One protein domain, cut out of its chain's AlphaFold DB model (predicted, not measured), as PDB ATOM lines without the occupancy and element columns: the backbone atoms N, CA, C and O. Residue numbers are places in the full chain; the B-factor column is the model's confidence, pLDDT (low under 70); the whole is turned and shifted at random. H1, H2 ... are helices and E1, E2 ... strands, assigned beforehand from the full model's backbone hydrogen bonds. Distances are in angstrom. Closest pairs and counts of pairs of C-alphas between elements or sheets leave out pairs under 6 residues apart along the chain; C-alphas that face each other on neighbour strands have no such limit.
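Overview. This is residues 5 to 77 of the 77 residues of a protein of Sphingomonas sp. LH128 (UniProt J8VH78). A small sheet of two parallel strands, E1 beside E2, has the long helix H1 near E1 and the short helix H2 beside part of H1; the loop of residues 10 to 30 makes one end. The printed part has 73 residues, with named elements E1, H1, E2, H2 in that order, class mixed. It is elongated, 41 by 25 by 18 A, and only just compact, close to loose, with a radius of gyration of the C-alphas of 13.4 A.

Along the chain. E1, residues 5 to 9, 13.0 A, begins at C-alpha 5 (361.418, 212.898, 309.886). E2 is residues 56 to 61, 16.6 A. H1 is residues 31 to 49, 26.0 A. H2, residues 69 to 75, 10.1 A, ends at C-alpha 75 (353.085, 205.759, 310.391).

Arrangement. E1 and E2 are parallel at 23 degrees; N 7 and O 58 are within hydrogen-bond range, 2.8 A. E1, H1, E2 form a strand-helix-strand unit, parallel strands joined through a helix, its crossover right-handed. H1 and E1 are near each other, with 11 pairs of C-alphas within 10 A. H1 touches H2 with residues 31 to 39 alone, closest C-alphas Gln 35 and Leu 71, 6.3 A, at a shallow tilt of 27 degrees, the same way. E1 and H2 are apart. Every O i to N i+4 pair is within hydrogen-bond range in H2, 14 of 15 in H1.

Size, cuts and confidence. The farthest C-alphas, Pro 17 and Gly 51, are 41.3 A apart. The printed part has no cut; E1 to H1 is a long link. No printed residue is under pLDDT 70.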
ATOM      1  N   LEU A   5     361.825 213.651 308.703       95.81
ATOM      2  CA  LEU A   5     361.418 212.898 309.886       95.81
ATOM      3  C   LEU A   5     362.303 211.662 310.048       95.81
ATOM      4  O   LEU A   5     362.470 210.883 309.111       95.81
ATOM      5  N   TYR A   6     362.840 211.466 311.248       97.81
ATOM      6  CA  TYR A   6     363.521 210.236 311.636       97.81
ATOM      7  C   TYR A   6     362.646 209.462 312.619       97.81
ATOM      8  O   TYR A   6     362.315 209.972 313.685       97.81
ATOM      9  N   ILE A   7     362.293 208.226 312.271       98.25
ATOM     10  CA  ILE A   7     361.520 207.321 313.121       98.25
ATOM     11  C   ILE A   7     362.475 206.279 313.694       98.25
ATOM     12  O   ILE A   7     363.074 205.480 312.964       98.25
ATOM     13  N   HIS A   8     362.606 206.284 315.018       98.31
ATOM     14  CA  HIS A   8     363.478 205.367 315.736       98.31
ATOM     15  C   HIS A   8     362.738 204.084 316.135       98.31
ATOM     16  O   HIS A   8     361.782 204.115 316.907       98.31
ATOM     17  N   TRP A   9     363.222 202.938 315.659       98.06
ATOM     18  CA  TRP A   9     362.797 201.609 316.087       98.06
ATOM     19  C   TRP A   9     363.937 200.929 316.847       98.06
ATOM     20  O   TRP A   9     364.906 200.499 316.220       98.06
ATOM     21  N   PRO A  10     363.866 200.783 318.180       97.94
ATOM     22  CA  PRO A  10     365.026 200.367 318.962       97.94
ATOM     23  C   PRO A  10     365.243 198.848 318.979       97.94
ATOM     24  O   PRO A  10     366.170 198.384 319.631       97.94
ATOM     25  N   PHE A  11     364.422 198.027 318.321       98.25
ATOM     26  CA  PHE A  11     364.482 196.576 318.528       98.25
ATOM     27  C   PHE A  11     365.340 195.831 317.507       98.25
ATOM     28  O   PHE A  11     365.292 196.109 316.308       98.25
ATOM     29  N   CYS A  12     366.087 194.844 318.002       98.19
ATOM     30  CA  CYS A  12     366.905 193.911 317.230       98.19
ATOM     31  C   CYS A  12     366.569 192.461 317.605       98.19
ATOM     32  O   CYS A  12     366.172 192.191 318.738       98.19
ATOM     33  N   LEU A  13     366.814 191.516 316.690       97.12
ATOM     34  CA  LEU A  13     366.739 190.075 316.991       97.12
ATOM     35  C   LEU A  13     367.855 189.623 317.946       97.12
ATOM     36  O   LEU A  13     367.651 188.736 318.766       97.12
ATOM     37  N   ALA A  14     369.035 190.233 317.837       97.44
ATOM     38  CA  ALA A  14     370.195 189.961 318.679       97.44
ATOM     39  C   ALA A  14     371.044 191.231 318.829       97.44
ATOM     40  O   ALA A  14     370.981 192.129 317.987       97.44
ATOM     41  N   LYS A  15     371.856 191.310 319.890       96.62
ATOM     42  CA  LYS A  15     372.810 192.408 320.082       96.62
ATOM     43  C   LYS A  15     374.156 192.003 319.480       96.62
ATOM     44  O   LYS A  15     374.779 191.054 319.950       96.62
ATOM     45  N   CYS A  16     374.602 192.712 318.443       97.88
ATOM     46  CA  CYS A  16     375.943 192.503 317.896       97.88
ATOM     47  C   CYS A  16     377.005 192.944 318.923       97.88
ATOM     48  O   CYS A  16     376.796 193.971 319.574       97.88
ATOM     49  N   PRO A  17     378.163 192.263 319.030       97.50
ATOM     50  CA  PRO A  17     379.218 192.627 319.987       97.50
ATOM     51  C   PRO A  17     379.762 194.054 319.828       97.50
ATOM     52  O   PRO A  17     380.272 194.627 320.781       97.50
ATOM     53  N   TYR A  18     379.647 194.622 318.626       96.81
ATOM     54  CA  TYR A  18     380.088 195.979 318.299       96.81
ATOM     55  C   TYR A  18     378.968 197.030 318.383       96.81
ATOM     56  O   TYR A  18     379.206 198.189 318.071       96.81
ATOM     57  N   CYS A  19     377.729 196.644 318.707       97.44
ATOM     58  CA  CYS A  19     376.583 197.546 318.604       97.44
ATOM     59  C   CYS A  19     376.544 198.541 319.773       97.44
ATOM     60  O   CYS A  19     376.168 198.177 320.890       97.44
ATOM     61  N   ASP A  20     376.855 199.800 319.482       96.81
ATOM     62  CA  ASP A  20     376.801 200.957 320.384       96.81
ATOM     63  C   ASP A  20     375.518 201.796 320.232       96.81
ATOM     64  O   ASP A  20     375.237 202.668 321.051       96.81
ATOM     65  N   PHE A  21     374.692 201.499 319.225       97.12
ATOM     66  CA  PHE A  21     373.392 202.141 319.039       97.12
ATOM     67  C   PHE A  21     372.446 201.902 320.223       97.12
ATOM     68  O   PHE A  21     372.464 200.839 320.865       97.12
ATOM     69  N   ASN A  22     371.546 202.871 320.443       96.75
ATOM     70  CA  ASN A  22     370.377 202.691 321.297       96.75
ATOM     71  C   ASN A  22     369.473 201.622 320.669       96.75
ATOM     72  O   ASN A  22     368.685 201.883 319.762       96.75
ATOM     73  N   SER A  23     369.692 200.383 321.096       97.12
ATOM     74  CA  SER A  23     368.955 199.229 320.622       97.12
ATOM     75  C   SER A  23     368.862 198.142 321.681       97.12
ATOM     76  O   SER A  23     369.728 197.994 322.554       97.12
ATOM     77  N   HIS A  24     367.794 197.361 321.588       97.12
ATOM     78  CA  HIS A  24     367.344 196.428 322.596       97.12
ATOM     79  C   HIS A  24     366.905 195.111 321.961       97.12
ATOM     80  O   HIS A  24     366.193 195.088 320.961       97.12
ATOM     81  N   VAL A  25     367.276 194.006 322.601       97.75
ATOM     82  CA  VAL A  25     366.678 192.695 322.335       97.75
ATOM     83  C   VAL A  25     365.547 192.494 323.338       97.75
ATOM     84  O   VAL A  25     365.710 192.777 324.533       97.75
ATOM     85  N   ARG A  26     364.380 192.072 322.853       96.69
ATOM     86  CA  ARG A  26     363.195 191.778 323.662       96.69
ATOM     87  C   ARG A  26     362.518 190.533 323.113       96.69
ATOM     88  O   ARG A  26     362.337 190.430 321.905       96.69
ATOM     89  N   ASP A  27     362.083 189.652 324.006       94.31
ATOM     90  CA  ASP A  27     361.362 188.434 323.618       94.31
ATOM     91  C   ASP A  27     359.972 188.742 323.054       94.31
ATOM     92  O   ASP A  27     359.432 187.997 322.240       94.31
ATOM     93  N   ARG A  28     359.366 189.844 323.511       95.44
ATOM     94  CA  ARG A  28     358.060 190.328 323.063       95.44
ATOM     95  C   ARG A  28     358.073 191.842 322.959       95.44
ATOM     96  O   ARG A  28     358.627 192.525 323.818       95.44
ATOM     97  N   ILE A  29     357.422 192.344 321.919       97.00
ATOM     98  CA  ILE A  29     357.223 193.769 321.682       97.00
ATOM     99  C   ILE A  29     355.720 193.993 321.579       97.00
ATOM    100  O   ILE A  29     355.044 193.347 320.779       97.00
ATOM    101  N   ASP A  30     355.194 194.902 322.393       97.50
ATOM    102  CA  ASP A  30     353.808 195.338 322.264       97.50
ATOM    103  C   ASP A  30     353.699 196.332 321.100       97.50
ATOM    104  O   ASP A  30     353.903 197.536 321.251       97.50
ATOM    105  N   HIS A  31     353.438 195.804 319.906       97.12
ATOM    106  CA  HIS A  31     353.355 196.612 318.693       97.12
ATOM    107  C   HIS A  31     352.212 197.629 318.724       97.12
ATOM    108  O   HIS A  31     352.360 198.701 318.143       97.12
ATOM    109  N   ALA A  32     351.101 197.324 319.404       97.38
ATOM    110  CA  ALA A  32     349.973 198.242 319.513       97.38
ATOM    111  C   ALA A  32     350.344 199.438 320.394       97.38
ATOM    112  O   ALA A  32     350.134 200.583 320.002       97.38
ATOM    113  N   HIS A  33     350.982 199.182 321.536       97.94
ATOM    114  CA  HIS A  33     351.479 200.251 322.394       97.94
ATOM    115  C   HIS A  33     352.526 201.124 321.683       97.94
ATOM    116  O   HIS A  33     352.443 202.350 321.736       97.94
ATOM    117  N   TRP A  34     353.471 200.509 320.962       97.56
ATOM    118  CA  TRP A  34     354.469 201.246 320.178       97.56
ATOM    119  C   TRP A  34     353.855 202.085 319.060       97.56
ATOM    120  O   TRP A  34     354.317 203.198 318.824       97.56
ATOM    121  N   GLN A  35     352.815 201.584 318.394       98.19
ATOM    122  CA  GLN A  35     352.083 202.356 317.396       98.19
ATOM    123  C   GLN A  35     351.507 203.635 318.000       98.19
ATOM    124  O   GLN A  35     351.740 204.722 317.477       98.19
ATOM    125  N   GLU A  36     350.776 203.510 319.108       98.50
ATOM    126  CA  GLU A  36     350.133 204.658 319.746       98.50
ATOM    127  C   GLU A  36     351.157 205.664 320.274       98.50
ATOM    128  O   GLU A  36     350.973 206.871 320.099       98.50
ATOM    129  N   ALA A  37     352.264 205.181 320.845       98.44
ATOM    130  CA  ALA A  37     353.351 206.028 321.321       98.44
ATOM    131  C   ALA A  37     354.028 206.804 320.177       98.44
ATOM    132  O   ALA A  37     354.144 208.024 320.262       98.44
ATOM    133  N   LEU A  38     354.416 206.126 319.090       98.38
ATOM    134  CA  LEU A  38     355.058 206.767 317.936       98.38
ATOM    135  C   LEU A  38     354.131 207.783 317.262       98.38
ATOM    136  O   LEU A  38     354.557 208.884 316.930       98.38
ATOM    137  N   LEU A  39     352.846 207.455 317.103       98.25
ATOM    138  CA  LEU A  39     351.877 208.396 316.543       98.25
ATOM    139  C   LEU A  39     351.654 209.609 317.456       98.25
ATOM    140  O   LEU A  39     351.426 210.711 316.959       98.25
ATOM    141  N   ALA A  40     351.674 209.428 318.779       98.44
ATOM    142  CA  ALA A  40     351.564 210.538 319.723       98.44
ATOM    143  C   ALA A  40     352.777 211.473 319.642       98.44
ATOM    144  O   ALA A  40     352.592 212.689 319.594       98.44
ATOM    145  N   ASP A  41     353.978 210.904 319.554       97.94
ATOM    146  CA  ASP A  41     355.235 211.634 319.383       97.94
ATOM    147  C   ASP A  41     355.251 212.425 318.065       97.94
ATOM    148  O   ASP A  41     355.416 213.642 318.060       97.94
ATOM    149  N   MET A  42     354.905 211.779 316.947       96.06
ATOM    150  CA  MET A  42     354.807 212.437 315.638       96.06
ATOM    151  C   MET A  42     353.805 213.601 315.625       96.06
ATOM    152  O   MET A  42     354.063 214.630 315.002       96.06
ATOM    153  N   ARG A  43     352.665 213.472 316.321       95.44
ATOM    154  CA  ARG A  43     351.692 214.572 316.462       95.44
ATOM    155  C   ARG A  43     352.256 215.741 317.263       95.44
ATOM    156  O   ARG A  43     351.969 216.888 316.925       95.44
ATOM    157  N   HIS A  44     353.025 215.458 318.313       96.12
ATOM    158  CA  HIS A  44     353.689 216.488 319.104       96.12
ATOM    159  C   HIS A  44     354.718 217.246 318.259       96.12
ATOM    160  O   HIS A  44     354.637 218.468 318.150       96.12
ATOM    161  N   GLU A  45     355.606 216.518 317.580       95.06
ATOM    162  CA  GLU A  45     356.637 217.098 316.716       95.06
ATOM    163  C   GLU A  45     356.035 217.906 315.559       95.06
ATOM    164  O   GLU A  45     356.497 219.004 315.249       95.06
ATOM    165  N   HIS A  46     354.941 217.429 314.959       92.94
ATOM    166  CA  HIS A  46     354.239 218.161 313.905       92.94
ATOM    167  C   HIS A  46     353.756 219.546 314.364       92.94
ATOM    168  O   HIS A  46     353.895 220.519 313.618       92.94
ATOM    169  N   ALA A  47     353.250 219.666 315.598       93.56
ATOM    170  CA  ALA A  47     352.806 220.945 316.154       93.56
ATOM    171  C   ALA A  47     353.958 221.960 316.307       93.56
ATOM    172  O   ALA A  47     353.720 223.167 316.289       93.56
ATOM    173  N   LEU A  48     355.199 221.480 316.421       92.69
ATOM    174  CA  LEU A  48     356.412 222.294 316.543       92.69
ATOM    175  C   LEU A  48     357.114 222.534 315.193       92.69
ATOM    176  O   LEU A  48     357.867 223.498 315.045       92.69
ATOM    177  N   ALA A  49     356.869 221.680 314.193       90.12
ATOM    178  CA  ALA A  49     357.617 221.624 312.935       90.12
ATOM    179  C   ALA A  49     357.391 222.814 311.981       90.12
ATOM    180  O   ALA A  49     358.233 223.067 311.109       90.12
ATOM    181  N   GLY A  50     356.292 223.559 312.151       83.88
ATOM    182  CA  GLY A  50     355.963 224.747 311.353       83.88
ATOM    183  C   GLY A  50     355.073 224.497 310.126       83.88
ATOM    184  O   GLY A  50     354.876 225.414 309.340       83.88
ATOM    185  N   GLY A  51     354.518 223.289 309.967       84.62
ATOM    186  CA  GLY A  51     353.459 222.989 308.986       84.62
ATOM    187  C   GLY A  51     353.903 222.752 307.537       84.62
ATOM    188  O   GLY A  51     353.062 222.462 306.689       84.62
ATOM    189  N   GLU A  52     355.197 222.838 307.236       90.06
ATOM    190  CA  GLU A  52     355.729 222.497 305.912       90.06
ATOM    191  C   GLU A  52     355.677 220.981 305.642       90.06
ATOM    192  O   GLU A  52     355.874 220.188 306.569       90.06
ATOM    193  N   PRO A  53     355.482 220.550 304.379       91.31
ATOM    194  CA  PRO A  53     355.601 219.144 304.010       91.31
ATOM    195  C   PRO A  53     357.007 218.591 304.265       91.31
ATOM    196  O   PRO A  53     358.016 219.269 304.039       91.31
ATOM    197  N   LEU A  54     357.064 217.325 304.679       94.31
ATOM    198  CA  LEU A  54     358.311 216.572 304.769       94.31
ATOM    199  C   LEU A  54     358.800 216.194 303.365       94.31
ATOM    200  O   LEU A  54     358.028 215.735 302.528       94.31
ATOM    201  N   GLU A  55     360.098 216.332 303.133       96.44
ATOM    202  CA  GLU A  55     360.777 215.917 301.901       96.44
ATOM    203  C   GLU A  55     361.347 214.498 302.014       96.44
ATOM    204  O   GLU A  55     361.576 213.827 301.010       96.44
ATOM    205  N   SER A  56     361.602 214.030 303.239       96.75
ATOM    206  CA  SER A  56     362.208 212.723 303.485       96.75
ATOM    207  C   SER A  56     361.784 212.121 304.824       96.75
ATOM    208  O   SER A  56     361.553 212.828 305.809       96.75
ATOM    209  N   ILE A  57     361.695 210.789 304.852       97.25
ATOM    210  CA  ILE A  57     361.418 209.998 306.052       97.25
ATOM    211  C   ILE A  57     362.479 208.904 306.145       97.25
ATOM    212  O   ILE A  57     362.684 208.143 305.198       97.25
ATOM    213  N   PHE A  58     363.144 208.819 307.292       98.12
ATOM    214  CA  PHE A  58     364.183 207.838 307.577       98.12
ATOM    215  C   PHE A  58     363.743 206.935 308.722       98.12
ATOM    216  O   PHE A  58     363.396 207.412 309.799       98.12
ATOM    217  N   PHE A  59     363.820 205.624 308.515       98.44
ATOM    218  CA  PHE A  59     363.635 204.638 309.577       98.44
ATOM    219  C   PHE A  59     365.003 204.137 310.032       98.44
ATOM    220  O   PHE A  59     365.798 203.674 309.213       98.44
ATOM    221  N   GLY A  60     365.291 204.210 311.331       97.88
ATOM    222  CA  GLY A  60     366.570 203.766 311.888       97.88
ATOM    223  C   GLY A  60     366.455 203.253 313.317       97.88
ATOM    224  O   GLY A  60     365.362 203.124 313.855       97.88
ATOM    225  N   GLY A  61     367.597 202.952 313.933       96.81
ATOM    226  CA  GLY A  61     367.682 202.499 315.321       96.81
ATOM    227  C   GLY A  61     368.325 201.127 315.420       96.81
ATOM    228  O   GLY A  61     369.455 200.952 314.979       96.81
ATOM    229  N   GLY A  62     367.612 200.167 315.997       97.19
ATOM    230  CA  GLY A  62     367.970 198.759 315.963       97.19
ATOM    231  C   GLY A  62     367.861 198.193 314.549       97.19
ATOM    232  O   GLY A  62     368.733 198.386 313.708       97.19
ATOM    233  N   THR A  63     366.791 197.460 314.265       97.94
ATOM    234  CA  THR A  63     366.583 196.847 312.947       97.94
ATOM    235  C   THR A  63     365.186 197.193 312.437       97.94
ATOM    236  O   THR A  63     364.247 196.435 312.678       97.94
ATOM    237  N   PRO A  64     365.011 198.338 311.747       97.69
ATOM    238  CA  PRO A  64     363.692 198.806 311.306       97.69
ATOM    239  C   PRO A  64     362.937 197.824 310.410       97.69
ATOM    240  O   PRO A  64     361.712 197.791 310.428       97.69
ATOM    241  N   SER A  65     363.644 196.964 309.676       97.25
ATOM    242  CA  SER A  65     363.029 195.898 308.875       97.25
ATOM    243  C   SER A  65     362.303 194.826 309.702       97.25
ATOM    244  O   SER A  65     361.610 193.995 309.123       97.25
ATOM    245  N   LEU A  66     362.427 194.838 311.035       97.06
ATOM    246  CA  LEU A  66     361.644 193.996 311.949       97.06
ATOM    247  C   LEU A  66     360.298 194.615 312.346       97.06
ATOM    248  O   LEU A  66     359.507 193.956 313.020       97.06
ATOM    249  N   MET A  67     360.036 195.874 311.990       97.50
ATOM    250  CA  MET A  67     358.739 196.489 312.258       97.50
ATOM    251  C   MET A  67     357.633 195.727 311.514       97.50
ATOM    252  O   MET A  67     357.804 195.404 310.334       97.50
ATOM    253  N   PRO A  68     356.471 195.479 312.144       97.44
ATOM    254  CA  PRO A  68     355.326 194.938 311.427       97.44
ATOM    255  C   PRO A  68     354.961 195.841 310.238       97.44
ATOM    256  O   PRO A  68     354.833 197.054 310.427       97.44
ATOM    257  N   PRO A  69     354.713 195.296 309.033       97.75
ATOM    258  CA  PRO A  69     354.356 196.111 307.871       97.75
ATOM    259  C   PRO A  69     353.129 197.002 308.103       97.75
ATOM    260  O   PRO A  69     353.097 198.141 307.651       97.75
ATOM    261  N   ALA A  70     352.145 196.511 308.865       97.75
ATOM    262  CA  ALA A  70     350.961 197.284 309.239       97.75
ATOM    263  C   ALA A  70     351.299 198.510 310.109       97.75
ATOM    264  O   ALA A  70     350.699 199.565 309.922       97.75
ATOM    265  N   LEU A  71     352.287 198.393 311.005       97.94
ATOM    266  CA  LEU A  71     352.774 199.517 311.805       97.94
ATOM    267  C   LEU A  71     353.441 200.561 310.905       97.94
ATOM    268  O   LEU A  71     353.102 201.735 310.985       97.94
ATOM    269  N   VAL A  72     354.339 200.143 310.009       98.12
ATOM    270  CA  VAL A  72     354.998 201.065 309.063       98.12
ATOM    271  C   VAL A  72     353.964 201.790 308.201       98.12
ATOM    272  O   VAL A  72     354.013 203.011 308.090       98.12
ATOM    273  N   ALA A  73     352.991 201.059 307.649       97.88
ATOM    274  CA  ALA A  73     351.910 201.647 306.864       97.88
ATOM    275  C   ALA A  73     351.115 202.680 307.670       97.88
ATOM    276  O   ALA A  73     350.774 203.731 307.138       97.88
ATOM    277  N   ARG A  74     350.855 202.412 308.954       97.94
ATOM    278  CA  ARG A  74     350.132 203.343 309.821       97.94
ATOM    279  C   ARG A  74     350.905 204.634 310.094       97.94
ATOM    280  O   ARG A  74     350.272 205.671 310.229       97.94
ATOM    281  N   LEU A  75     352.235 204.578 310.174       97.25
ATOM    282  CA  LEU A  75     353.085 205.759 310.391       97.25
ATOM    283  C   LEU A  75     353.233 206.635 309.135       97.25
ATOM    284  O   LEU A  75     353.624 207.789 309.250       97.25
ATOM    285  N   LEU A  76     352.955 206.098 307.944       95.69
ATOM    286  CA  LEU A  76     353.062 206.817 306.667       95.69
ATOM    287  C   LEU A  76     351.724 207.394 306.164       95.69
ATOM    288  O   LEU A  76     351.693 207.977 305.081       95.69
ATOM    289  N   GLN A  77     350.636 207.191 306.910       88.75
ATOM    290  CA  GLN A  77     349.294 207.717 306.626       88.75
ATOM    291  C   GLN A  77     349.082 209.078 307.281       88.75
ATOM    292  O   GLN A  77     348.460 209.932 306.616       88.75
TER     293      GLN A  77